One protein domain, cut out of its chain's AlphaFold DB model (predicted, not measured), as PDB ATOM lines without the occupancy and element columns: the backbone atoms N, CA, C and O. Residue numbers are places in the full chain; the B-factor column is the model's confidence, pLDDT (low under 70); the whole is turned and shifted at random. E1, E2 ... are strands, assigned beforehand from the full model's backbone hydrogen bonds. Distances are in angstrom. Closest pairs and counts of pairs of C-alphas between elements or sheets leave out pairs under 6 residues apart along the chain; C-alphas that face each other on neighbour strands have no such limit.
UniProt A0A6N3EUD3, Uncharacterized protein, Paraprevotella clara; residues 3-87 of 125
ATOM      1  N   GLY A   3      83.482 -43.342 -53.141       95.44
ATOM      2  CA  GLY A   3      83.901 -42.029 -53.610       95.44
ATOM      3  C   GLY A   3      85.411 -41.869 -53.525       95.44
ATOM      4  O   GLY A   3      86.139 -42.829 -53.253       95.44
ATOM      5  N   PHE A   4      85.868 -40.644 -53.747       96.44
ATOM      6  CA  PHE A   4      87.274 -40.278 -53.732       96.44
ATOM      7  C   PHE A   4      87.530 -39.143 -52.746       96.44
ATOM      8  O   PHE A   4      86.763 -38.182 -52.683       96.44
ATOM      9  N   ILE A   5      88.648 -39.225 -52.032       96.69
ATOM     10  CA  ILE A   5      89.335 -38.045 -51.513       96.69
ATOM     11  C   ILE A   5      90.424 -37.709 -52.523       96.69
ATOM     12  O   ILE A   5      91.261 -38.556 -52.833       96.69
ATOM     13  N   ILE A   6      90.396 -36.492 -53.050       96.44
ATOM     14  CA  ILE A   6      91.343 -36.038 -54.065       96.44
ATOM     15  C   ILE A   6      92.087 -34.832 -53.529       96.44
ATOM     16  O   ILE A   6      91.468 -33.883 -53.056       96.44
ATOM     17  N   LYS A   7      93.410 -34.848 -53.626       96.25
ATOM     18  CA  LYS A   7      94.266 -33.713 -53.299       96.25
ATOM     19  C   LYS A   7      95.178 -33.431 -54.479       96.25
ATOM     20  O   LYS A   7      95.802 -34.352 -54.991       96.25
ATOM     21  N   SER A   8      95.266 -32.175 -54.908       94.69
ATOM     22  CA  SER A   8      96.049 -31.826 -56.097       94.69
ATOM     23  C   SER A   8      96.885 -30.567 -55.920       94.69
ATOM     24  O   SER A   8      96.400 -29.575 -55.370       94.69
ATOM     25  N   SER A   9      98.107 -30.567 -56.459       94.12
ATOM     26  CA  SER A   9      98.932 -29.359 -56.608       94.12
ATOM     27  C   SER A   9      98.227 -28.291 -57.449       94.12
ATOM     28  O   SER A   9      98.319 -27.107 -57.125       94.12
ATOM     29  N   THR A  10      97.438 -28.701 -58.453       90.94
ATOM     30  CA  THR A  10      96.663 -27.802 -59.330       90.94
ATOM     31  C   THR A  10      95.612 -27.000 -58.564       90.94
ATOM     32  O   THR A  10      95.138 -25.975 -59.042       90.94
ATOM     33  N   TRP A  11      95.245 -27.452 -57.362       90.69
ATOM     34  CA  TRP A  11      94.294 -26.794 -56.464       90.69
ATOM     35  C   TRP A  11      94.984 -26.191 -55.234       90.69
ATOM     36  O   TRP A  11      94.353 -25.975 -54.204       90.69
ATOM     37  N   GLY A  12      96.303 -25.981 -55.283       91.25
ATOM     38  CA  GLY A  12      97.069 -25.508 -54.128       91.25
ATOM     39  C   GLY A  12      97.092 -26.509 -52.970       91.25
ATOM     40  O   GLY A  12      97.078 -26.106 -51.809       91.25
ATOM     41  N   TYR A  13      97.100 -27.809 -53.281       92.50
ATOM     42  CA  TYR A  13      97.045 -28.921 -52.325       92.50
ATOM     43  C   TYR A  13      95.778 -28.961 -51.461       92.50
ATOM     44  O   TYR A  13      95.777 -29.579 -50.392       92.50
ATOM     45  N   GLN A  14      94.694 -28.339 -51.931       92.31
ATOM     46  CA  GLN A  14      93.369 -28.510 -51.347       92.31
ATOM     47  C   GLN A  14      92.856 -29.930 -51.570       92.31
ATOM     48  O   GLN A  14      93.213 -30.599 -52.544       92.31
ATOM     49  N   THR A  15      92.029 -30.380 -50.633       95.06
ATOM     50  CA  THR A  15      91.431 -31.709 -50.636       95.06
ATOM     51  C   THR A  15      89.939 -31.597 -50.890       95.06
ATOM     52  O   THR A  15      89.275 -30.811 -50.219       95.06
ATOM     53  N   HIS A  16      89.432 -32.421 -51.803       95.25
ATOM     54  CA  HIS A  16      88.021 -32.504 -52.140       95.25
ATOM     55  C   HIS A  16      87.476 -33.918 -52.002       95.25
ATOM     56  O   HIS A  16      88.126 -34.893 -52.389       95.25
ATOM     57  N   LYS A  17      86.261 -34.016 -51.467       96.12
ATOM     58  CA  LYS A  17      85.487 -35.253 -51.382       96.12
ATOM     59  C   LYS A  17      84.511 -35.325 -52.547       96.12
ATOM     60  O   LYS A  17      83.606 -34.504 -52.658       96.12
ATOM     61  N   VAL A  18      84.681 -36.331 -53.396       95.75
ATOM     62  CA  VAL A  18      83.897 -36.518 -54.621       95.75
ATOM     63  C   VAL A  18      83.151 -37.842 -54.554       95.75
ATOM     64  O   VAL A  18      83.728 -38.871 -54.206       95.75
ATOM     65  N   GLY A  19      81.872 -37.843 -54.915       94.44
ATOM     66  CA  GLY A  19      81.086 -39.068 -54.964       94.44
ATOM     67  C   GLY A  19      79.668 -38.833 -55.458       94.44
ATOM     68  O   GLY A  19      79.087 -37.784 -55.211       94.44
ATOM     69  N   LEU A  20      79.103 -39.838 -56.122       93.25
ATOM     70  CA  LEU A  20      77.680 -39.906 -56.442       93.25
ATOM     71  C   LEU A  20      77.164 -41.322 -56.170       93.25
ATOM     72  O   LEU A  20      77.920 -42.281 -56.375       93.25
ATOM     73  N   PRO A  21      75.891 -41.481 -55.761       90.69
ATOM     74  CA  PRO A  21      75.274 -42.798 -55.597       90.69
ATOM     75  C   PRO A  21      75.333 -43.646 -56.872       90.69
ATOM     76  O   PRO A  21      75.537 -44.858 -56.804       90.69
ATOM     77  N   GLU A  22      75.201 -42.998 -58.027       90.00
ATOM     78  CA  GLU A  22      75.234 -43.588 -59.366       90.00
ATOM     79  C   GLU A  22      76.652 -43.928 -59.849       90.00
ATOM     80  O   GLU A  22      76.820 -44.685 -60.806       90.00
ATOM     81  N   GLY A  23      77.673 -43.414 -59.164       88.56
ATOM     82  CA  GLY A  23      79.076 -43.582 -59.514       88.56
ATOM     83  C   GLY A  23      79.740 -42.283 -59.967       88.56
ATOM     84  O   GLY A  23      79.115 -41.356 -60.474       88.56
ATOM     85  N   CYS A  24      81.052 -42.229 -59.767       91.25
ATOM     86  CA  CYS A  24      81.897 -41.100 -60.134       91.25
ATOM     87  C   CYS A  24      83.148 -41.587 -60.873       91.25
ATOM     88  O   CYS A  24      83.548 -42.750 -60.778       91.25
ATOM     89  N   THR A  25      83.753 -40.680 -61.625       92.38
ATOM     90  CA  THR A  25      84.910 -40.900 -62.484       92.38
ATOM     91  C   THR A  25      85.958 -39.829 -62.241       92.38
ATOM     92  O   THR A  25      85.646 -38.707 -61.860       92.38
ATOM     93  N   ILE A  26      87.215 -40.165 -62.509       93.25
ATOM     94  CA  ILE A  26      88.295 -39.190 -62.645       93.25
ATOM     95  C   ILE A  26      88.852 -39.385 -64.047       93.25
ATOM     96  O   ILE A  26      89.308 -40.481 -64.381       93.25
ATOM     97  N   SER A  27      88.768 -38.349 -64.876       91.12
ATOM     98  CA  SER A  27      89.294 -38.366 -66.237       91.12
ATOM     99  C   SER A  27      90.557 -37.519 -66.336       91.12
ATOM    100  O   SER A  27      90.656 -36.449 -65.740       91.12
ATOM    101  N   PHE A  28      91.517 -38.013 -67.116       91.81
ATOM    102  CA  PHE A  28      92.659 -37.252 -67.612       91.81
ATOM    103  C   PHE A  28      92.572 -37.286 -69.132       91.81
ATOM    104  O   PHE A  28      92.584 -38.364 -69.734       91.81
ATOM    105  N   GLU A  29      92.444 -36.123 -69.750       90.75
ATOM    106  CA  GLU A  29      92.291 -35.978 -71.189       90.75
ATOM    107  C   GLU A  29      93.473 -35.203 -71.762       90.75
ATOM    108  O   GLU A  29      93.847 -34.144 -71.270       90.75
ATOM    109  N   PHE A  30      94.043 -35.732 -72.843       90.44
ATOM    110  CA  PHE A  30      95.106 -35.085 -73.601       90.44
ATOM    111  C   PHE A  30      94.584 -34.835 -75.009       90.44
ATOM    112  O   PHE A  30      94.503 -35.756 -75.825       90.44
ATOM    113  N   SER A  31      94.217 -33.593 -75.302       84.62
ATOM    114  CA  SER A  31      93.680 -33.211 -76.603       84.62
ATOM    115  C   SER A  31      94.568 -32.178 -77.291       84.62
ATOM    116  O   SER A  31      95.261 -31.376 -76.668       84.62
ATOM    117  N   ARG A  32      94.532 -32.173 -78.627       81.81
ATOM    118  CA  ARG A  32      95.268 -31.187 -79.433       81.81
ATOM    119  C   ARG A  32      94.758 -29.754 -79.223       81.81
ATOM    120  O   ARG A  32      95.510 -28.814 -79.456       81.81
ATOM    121  N   TRP A  33      93.490 -29.602 -78.848       77.25
ATOM    122  CA  TRP A  33      92.801 -28.313 -78.786       77.25
ATOM    123  C   TRP A  33      92.786 -27.718 -77.379       77.25
ATOM    124  O   TRP A  33      92.973 -26.516 -77.237       77.25
ATOM    125  N   TRP A  34      92.607 -28.562 -76.365       73.62
ATOM    126  CA  TRP A  34      92.470 -28.161 -74.962       73.62
ATOM    127  C   TRP A  34      93.717 -28.464 -74.128       73.62
ATOM    128  O   TRP A  34      93.770 -28.112 -72.960       73.62
ATOM    129  N   GLY A  35      94.735 -29.104 -74.712       87.62
ATOM    130  CA  GLY A  35      95.922 -29.517 -73.973       87.62
ATOM    131  C   GLY A  35      95.641 -30.706 -73.054       87.62
ATOM    132  O   GLY A  35      94.845 -31.585 -73.391       87.62
ATOM    133  N   ALA A  36      96.356 -30.757 -71.931       92.31
ATOM    134  CA  ALA A  36      96.190 -31.777 -70.907       92.31
ATOM    135  C   ALA A  36      95.287 -31.231 -69.800       92.31
ATOM    136  O   ALA A  36      95.663 -30.291 -69.102       92.31
ATOM    137  N   ILE A  37      94.114 -31.830 -69.639       92.06
ATOM    138  CA  ILE A  37      93.130 -31.445 -68.631       92.06
ATOM    139  C   ILE A  37      92.742 -32.656 -67.800       92.06
ATOM    140  O   ILE A  37      92.873 -33.805 -68.230       92.06
ATOM    141  N   TRP A  38      92.229 -32.410 -66.605       93.56
ATOM    142  CA  TRP A  38      91.689 -33.466 -65.769       93.56
ATOM    143  C   TRP A  38      90.456 -32.996 -65.016       93.56
ATOM    144  O   TRP A  38      90.290 -31.805 -64.736       93.56
ATOM    145  N   CYS A  39      89.559 -33.932 -64.721       92.50
ATOM    146  CA  CYS A  39      88.309 -33.619 -64.053       92.50
ATOM    147  C   CYS A  39      87.772 -34.827 -63.271       92.50
ATOM    148  O   CYS A  39      87.451 -35.863 -63.858       92.50
ATOM    149  N   PRO A  40      87.603 -34.698 -61.950       95.12
ATOM    150  CA  PRO A  40      86.674 -35.515 -61.185       95.12
ATOM    151  C   PRO A  40      85.235 -35.163 -61.575       95.12
ATOM    152  O   PRO A  40      84.838 -33.994 -61.538       95.12
ATOM    153  N   SER A  41      84.441 -36.155 -61.949       93.50
ATOM    154  CA  SER A  41      83.063 -35.951 -62.388       93.50
ATOM    155  C   SER A  41      82.164 -37.145 -62.092       93.50
ATOM    156  O   SER A  41      82.603 -38.177 -61.588       93.50
ATOM    157  N   GLY A  42      80.877 -37.005 -62.377       91.25
ATOM    158  CA  GLY A  42      79.921 -38.096 -62.325       91.25
ATOM    159  C   GLY A  42      78.599 -37.710 -62.976       91.25
ATOM    160  O   GLY A  42      78.327 -36.530 -63.206       91.25
ATOM    161  N   TYR A  43      77.793 -38.720 -63.288       87.50
ATOM    162  CA  TYR A  43      76.487 -38.547 -63.913       87.50
ATOM    163  C   TYR A  43      75.400 -38.979 -62.943       87.50
ATOM    164  O   TYR A  43      75.454 -40.083 -62.404       87.50
ATOM    165  N   THR A  44      74.405 -38.121 -62.743       85.56
ATOM    166  CA  THR A  44      73.197 -38.492 -62.009       85.56
ATOM    167  C   THR A  44      72.195 -39.161 -62.950       85.56
ATOM    168  O   THR A  44      72.223 -38.976 -64.170       85.56
ATOM    169  N   ASN A  45      71.240 -39.897 -62.381       81.12
ATOM    170  CA  ASN A  45      70.120 -40.469 -63.136       81.12
ATOM    171  C   ASN A  45      69.202 -39.403 -63.769       81.12
ATOM    172  O   ASN A  45      68.365 -39.732 -64.609       81.12
ATOM    173  N   GLU A  46      69.340 -38.135 -63.375       77.75
ATOM    174  CA  GLU A  46      68.550 -37.009 -63.880       77.75
ATOM    175  C   GLU A  46      69.190 -36.321 -65.097       77.75
ATOM    176  O   GLU A  46      68.790 -35.210 -65.455       77.75
ATOM    177  N   SER A  47      70.155 -36.972 -65.757       79.62
ATOM    178  CA  SER A  47      70.908 -36.391 -66.878       79.62
ATOM    179  C   SER A  47      71.663 -35.113 -66.476       79.62
ATOM    180  O   SER A  47      71.803 -34.171 -67.262       79.62
ATOM    181  N   GLU A  48      72.145 -35.057 -65.231       88.25
ATOM    182  CA  GLU A  48      73.048 -34.001 -64.782       88.25
ATOM    183  C   GLU A  48      74.483 -34.525 -64.741       88.25
ATOM    184  O   GLU A  48      74.776 -35.547 -64.119       88.25
ATOM    185  N   HIS A  49      75.392 -33.797 -65.378       89.06
ATOM    186  CA  HIS A  49      76.825 -34.019 -65.286       89.06
ATOM    187  C   HIS A  49      77.411 -33.097 -64.220       89.06
ATOM    188  O   HIS A  49      77.399 -31.871 -64.355       89.06
ATOM    189  N   TRP A  50      77.903 -33.694 -63.144       92.62
ATOM    190  CA  TRP A  50      78.499 -32.991 -62.016       92.62
ATOM    191  C   TRP A  50      80.015 -33.084 -62.116       92.62
ATOM    192  O   TRP A  50      80.555 -34.135 -62.456       92.62
ATOM    193  N   SER A  51      80.713 -31.996 -61.806       92.62
ATOM    194  CA  SER A  51      82.175 -31.965 -61.811       92.62
ATOM    195  C   SER A  51      82.739 -31.175 -60.638       92.62
ATOM    196  O   SER A  51      82.215 -30.126 -60.246       92.62
ATOM    197  N   TRP A  52      83.842 -31.673 -60.089       92.75
ATOM    198  CA  TRP A  52      84.513 -31.104 -58.926       92.75
ATOM    199  C   TRP A  52      85.909 -30.653 -59.309       92.75
ATOM    200  O   TRP A  52      86.780 -31.481 -59.527       92.75
ATOM    201  N   HIS A  53      86.112 -29.338 -59.357       84.75
ATOM    202  CA  HIS A  53      87.426 -28.713 -59.453       84.75
ATOM    203  C   HIS A  53      88.327 -29.318 -60.547       84.75
ATOM    204  O   HIS A  53      89.467 -29.659 -60.299       84.75
ATOM    205  N   GLY A  54      87.857 -29.447 -61.789       86.62
ATOM    206  CA  GLY A  54      88.747 -29.804 -62.902       86.62
ATOM    207  C   GLY A  54      89.752 -28.694 -63.247       86.62
ATOM    208  O   GLY A  54      89.702 -27.592 -62.694       86.62
ATOM    209  N   GLY A  55      90.653 -28.960 -64.185       89.56
ATOM    210  CA  GLY A  55      91.533 -27.928 -64.724       89.56
ATOM    211  C   GLY A  55      92.652 -28.462 -65.602       89.56
ATOM    212  O   GLY A  55      92.733 -29.660 -65.874       89.56
ATOM    213  N   ASP A  56      93.520 -27.549 -66.022       93.19
ATOM    214  CA  ASP A  56      94.740 -27.880 -66.753       93.19
ATOM    215  C   ASP A  56      95.729 -28.618 -65.841       93.19
ATOM    216  O   ASP A  56      95.895 -28.265 -64.669       93.19
ATOM    217  N   ILE A  57      96.407 -29.626 -66.388       93.75
ATOM    218  CA  ILE A  57      97.472 -30.364 -65.704       93.75
ATOM    219  C   ILE A  57      98.787 -30.232 -66.471       93.75
ATOM    220  O   ILE A  57      98.847 -30.405 -67.689       93.75
ATOM    221  N   HIS A  58      99.863 -29.934 -65.752       92.81
ATOM    222  CA  HIS A  58     101.181 -29.671 -66.315       92.81
ATOM    223  C   HIS A  58     102.224 -30.668 -65.808       92.81
ATOM    224  O   HIS A  58     102.036 -31.408 -64.843       92.81
ATOM    225  N   VAL A  59     103.378 -30.691 -66.478       93.19
ATOM    226  CA  VAL A  59     104.519 -31.489 -66.021       93.19
ATOM    227  C   VAL A  59     104.975 -30.982 -64.653       93.19
ATOM    228  O   VAL A  59     105.333 -29.815 -64.514       93.19
ATOM    229  N   GLY A  60     105.018 -31.890 -63.677       94.69
ATOM    230  CA  GLY A  60     105.384 -31.587 -62.294       94.69
ATOM    231  C   GLY A  60     104.190 -31.411 -61.358       94.69
ATOM    232  O   GLY A  60     104.410 -31.306 -60.156       94.69
ATOM    233  N   ASP A  61     102.960 -31.421 -61.879       95.25
ATOM    234  CA  ASP A  61     101.769 -31.476 -61.038       95.25
ATOM    235  C   ASP A  61     101.583 -32.857 -60.396       95.25
ATOM    236  O   ASP A  61     101.943 -33.895 -60.958       95.25
ATOM    237  N   GLU A  62     100.988 -32.853 -59.206       95.12
ATOM    238  CA  GLU A  62     100.761 -34.022 -58.367       95.12
ATOM    239  C   GLU A  62      99.274 -34.131 -58.040       95.12
ATOM    240  O   GLU A  62      98.665 -33.174 -57.563       95.12
ATOM    241  N   VAL A  63      98.708 -35.318 -58.256       94.62
ATOM    242  CA  VAL A  63      97.329 -35.650 -57.888       94.62
ATOM    243  C   VAL A  63      97.350 -36.913 -57.030       94.62
ATOM    244  O   VAL A  63      97.745 -37.984 -57.490       94.62
ATOM    245  N   GLU A  64      96.912 -36.790 -55.783       96.00
ATOM    246  CA  GLU A  64      96.721 -37.891 -54.844       96.00
ATOM    247  C   GLU A  64      95.236 -38.263 -54.804       96.00
ATOM    248  O   GLU A  64      94.374 -37.398 -54.634       96.00
ATOM    249  N   ILE A  65      94.934 -39.552 -54.968       95.81
ATOM    250  CA  ILE A  65      93.565 -40.076 -54.997       95.81
ATOM    251  C   ILE A  65      93.473 -41.238 -54.014       95.81
ATOM    252  O   ILE A  65      94.187 -42.232 -54.147       95.81
ATOM    253  N   GLU A  66      92.546 -41.138 -53.068       97.31
ATOM    254  CA  GLU A  66      92.189 -42.217 -52.153       97.31
ATOM    255  C   GLU A  66      90.741 -42.646 -52.399       97.31
ATOM    256  O   GLU A  66      89.836 -41.813 -52.437       97.31
ATOM    257  N   VAL A  67      90.512 -43.951 -52.562       96.19
ATOM    258  CA  VAL A  67      89.162 -44.516 -52.686       96.19
ATOM    259  C   VAL A  67      88.606 -44.780 -51.295       96.19
ATOM    260  O   VAL A  67      89.205 -45.529 -50.524       96.19
ATOM    261  N   ILE A  68      87.433 -44.225 -51.002       96.62
ATOM    262  CA  ILE A  68      86.800 -44.311 -49.684       96.62
ATOM    263  C   ILE A  68      85.342 -44.770 -49.779       96.62
ATOM    264  O   ILE A  68      84.707 -44.678 -50.833       96.62
ATOM    265  N   GLU A  69      84.797 -45.236 -48.655       96.50
ATOM    266  CA  GLU A  69      83.349 -45.240 -48.439       96.50
ATOM    267  C   GLU A  69      82.938 -43.873 -47.883       96.50
ATOM    268  O   GLU A  69      83.537 -43.388 -46.927       96.50
ATOM    269  N   ILE A  70      81.929 -43.263 -48.495       95.88
ATOM    270  CA  ILE A  70      81.443 -41.914 -48.186       95.88
ATOM    271  C   ILE A  70      79.909 -41.892 -48.185       95.88
ATOM    272  O   ILE A  70      79.275 -42.722 -48.858       95.88
ATOM    273  N   THR A  71      79.290 -40.974 -47.441       95.31
ATOM    274  CA  THR A  71      77.847 -40.684 -47.550       95.31
ATOM    275  C   THR A  71      77.577 -39.459 -48.437       95.31
ATOM    276  O   THR A  71      78.460 -38.618 -48.600       95.31
ATOM    277  N   PRO A  72      76.379 -39.317 -49.039       92.00
ATOM    278  CA  PRO A  72      76.057 -38.159 -49.880       92.00
ATOM    279  C   PRO A  72      76.243 -36.802 -49.184       92.00
ATOM    280  O   PRO A  72      76.594 -35.828 -49.837       92.00
ATOM    281  N   GLU A  73      76.048 -36.737 -47.866       93.19
ATOM    282  CA  GLU A  73      76.184 -35.512 -47.068       93.19
ATOM    283  C   GLU A  73      77.644 -35.095 -46.839       93.19
ATOM    284  O   GLU A  73      77.910 -33.953 -46.472       93.19
ATOM    285  N   GLU A  74      78.589 -36.018 -47.020       95.00
ATOM    286  CA  GLU A  74      80.023 -35.758 -46.884       95.00
ATOM    287  C   GLU A  74      80.680 -35.322 -48.199       95.00
ATOM    288  O   GLU A  74      81.853 -34.947 -48.185       95.00
ATOM    289  N   VAL A  75      79.968 -35.423 -49.325       95.06
ATOM    290  CA  VAL A  75      80.461 -35.011 -50.643       95.06
ATOM    291  C   VAL A  75      80.479 -33.487 -50.718       95.06
ATOM    292  O   VAL A  75      79.518 -32.820 -50.333       95.06
ATOM    293  N   ASP A  76      81.568 -32.927 -51.240       95.31
ATOM    294  CA  ASP A  76      81.665 -31.485 -51.434       95.31
ATOM    295  C   ASP A  76      80.667 -31.010 -52.496       95.31
ATOM    296  O   ASP A  76      80.254 -31.753 -53.385       95.31
ATOM    297  N   THR A  77      80.287 -29.736 -52.451       93.75
ATOM    298  CA  THR A  77      79.429 -29.168 -53.501       93.75
ATOM    299  C   THR A  77      80.165 -29.196 -54.852       93.75
ATOM    300  O   THR A  77      81.320 -28.766 -54.904       93.75
ATOM    301  N   PRO A  78      79.543 -29.683 -55.946       92.69
ATOM    302  CA  PRO A  78      80.171 -29.681 -57.265       92.69
ATOM    303  C   PRO A  78      80.487 -28.252 -57.716       92.69
ATOM    304  O   PRO A  78      79.703 -27.326 -57.510       92.69
ATOM    305  N   SER A  79      81.628 -28.082 -58.382       90.12
ATOM    306  CA  SER A  79      82.037 -26.795 -58.957       90.12
ATOM    307  C   SER A  79      81.193 -26.401 -60.172       90.12
ATOM    308  O   SER A  79      80.914 -25.222 -60.368       90.12
ATOM    309  N   HIS A  80      80.771 -27.388 -60.971       88.31
ATOM    310  CA  HIS A  80      79.871 -27.191 -62.101       88.31
ATOM    311  C   HIS A  80      78.874 -28.343 -62.183       88.31
ATOM    312  O   HIS A  80      79.243 -29.512 -62.033       88.31
ATOM    313  N   VAL A  81      77.624 -27.993 -62.477       88.81
ATOM    314  CA  VAL A  81      76.534 -28.921 -62.775       88.81
ATOM    315  C   VAL A  81      75.987 -28.545 -64.142       88.81
ATOM    316  O   VAL A  81      75.491 -27.437 -64.330       88.81
ATOM    317  N   ILE A  82      76.113 -29.452 -65.104       83.50
ATOM    318  CA  ILE A  82      75.577 -29.294 -66.453       83.50
ATOM    319  C   ILE A  82      74.354 -30.188 -66.565       83.50
ATOM    320  O   ILE A  82      74.453 -31.403 -66.427       83.50
ATOM    321  N   ARG A  83      73.197 -29.598 -66.843       84.19
ATOM    322  CA  ARG A  83      71.960 -30.341 -67.083       84.19
ATOM    323  C   ARG A  83      71.826 -30.551 -68.580       84.19
ATOM    324  O   ARG A  83      71.817 -29.573 -69.322       84.19
ATOM    325  N   GLU A  84      71.683 -31.786 -69.058       66.69
ATOM    326  CA  GLU A  84      71.568 -32.038 -70.509       66.69
ATOM    327  C   GLU A  84      70.399 -31.266 -71.151       66.69
ATOM    328  O   GLU A  84      70.499 -30.829 -72.294       66.69
ATOM    329  N   LYS A  85      69.321 -31.007 -70.395       62.28
ATOM    330  CA  LYS A  85      68.186 -30.169 -70.831       62.28
ATOM    331  C   LYS A  85      68.516 -28.678 -70.991       62.28
ATOM    332  O   LYS A  85      67.731 -27.967 -71.607       62.28
ATOM    333  N   GLU A  86      69.613 -28.205 -70.406       55.75
ATOM    334  CA  GLU A  86      70.116 -26.826 -70.508       55.75
ATOM    335  C   GLU A  86      71.282 -26.723 -71.509       55.75
ATOM    336  O   GLU A  86      71.532 -25.654 -72.058       55.75
ATOM    337  N   CYS A  87      71.960 -27.844 -71.798       46.53
ATOM    338  CA  CYS A  87      72.988 -27.956 -72.838       46.53
ATOM    339  C   CYS A  87      72.424 -28.120 -74.255       46.53
ATOM    340  O   CYS A  87      73.186 -28.129 -75.225       46.53
TER     341      CYS A  87
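What this domain is: This is residues 3 to 87 of the 125 residues of an uncharacterized protein of Paraprevotella clara (UniProt A0A6N3EUD3). Two antiparallel sheets lie face to face as a sandwich: a twisted sheet of four strands, E3 E4 E5 E7, and a smaller one of three, E2 E1 E6, over it. The larger sheet arches, with E4 bending by 61 degrees at residue 40, and the two sheets are only partly face to face. The 85 printed residues hold seven named strands, E1 to E7 in chain order, and no named helix; the class is all strand. The whole is compact, with a radius of gyration of the C-alphas of 13.1 A, and flat, spanning 36 by 30 by 16 A.

How they stand to each other: Start at E4, residues 35 to 43, an inner strand of the larger sheet. It forms a hairpin with E3, residues 24 to 31, where N 29 and O 37 are 2.8 A apart, and another with E5, residues 48 to 51, where N 42 and O 50 are 2.9 A apart. E3, E4 and E5 make a meander, each strand the antiparallel neighbour of the one before. At the edge beyond E5 look for E7, residues 80 to 83, with N 49 and O 82 at 2.8 A. In the other sheet the inner strand is E1, residues 3 to 8. It forms a hairpin with E2, residues 14 to 18, with N 6 and O 16 at 2.9 A, and is antiparallel to E6, residues 63 to 69, with N 5 and O 66 at 2.9 A. The strands of the two sheets stand at 19 degrees. Between E2 and E4 the closest C-alphas are those of Val 18 and Pro 40, 7.2 A; E1 and E4 are apart.

Where its parts are: Find C-alpha 3 at (83.901, -42.029, -53.610), where E1 begins its 16.1 A. E2 measures 12.8 A and E3 21.7 A. E4, the longest strand by residues, covers 23.7 A from C-alpha 35 at (95.922, -29.517, -73.973). E5 is 9.8 A long and E6 19.4 A; E7 covers 9.9 A and ends at C-alpha 83, at (71.960, -30.341, -67.083).

The domain as a whole: The C-alphas farthest apart, those of Gly 60 and Lys 85, are 38.2 A apart. The printed part has no cut. Look along the long link from E5 to E6, 11 residues, for residues 55 to 56, which pair antiparallel with residues 37 to 38 of E4. The mean pLDDT of the printed part is 89.8; residues 84 to 87 are under 70.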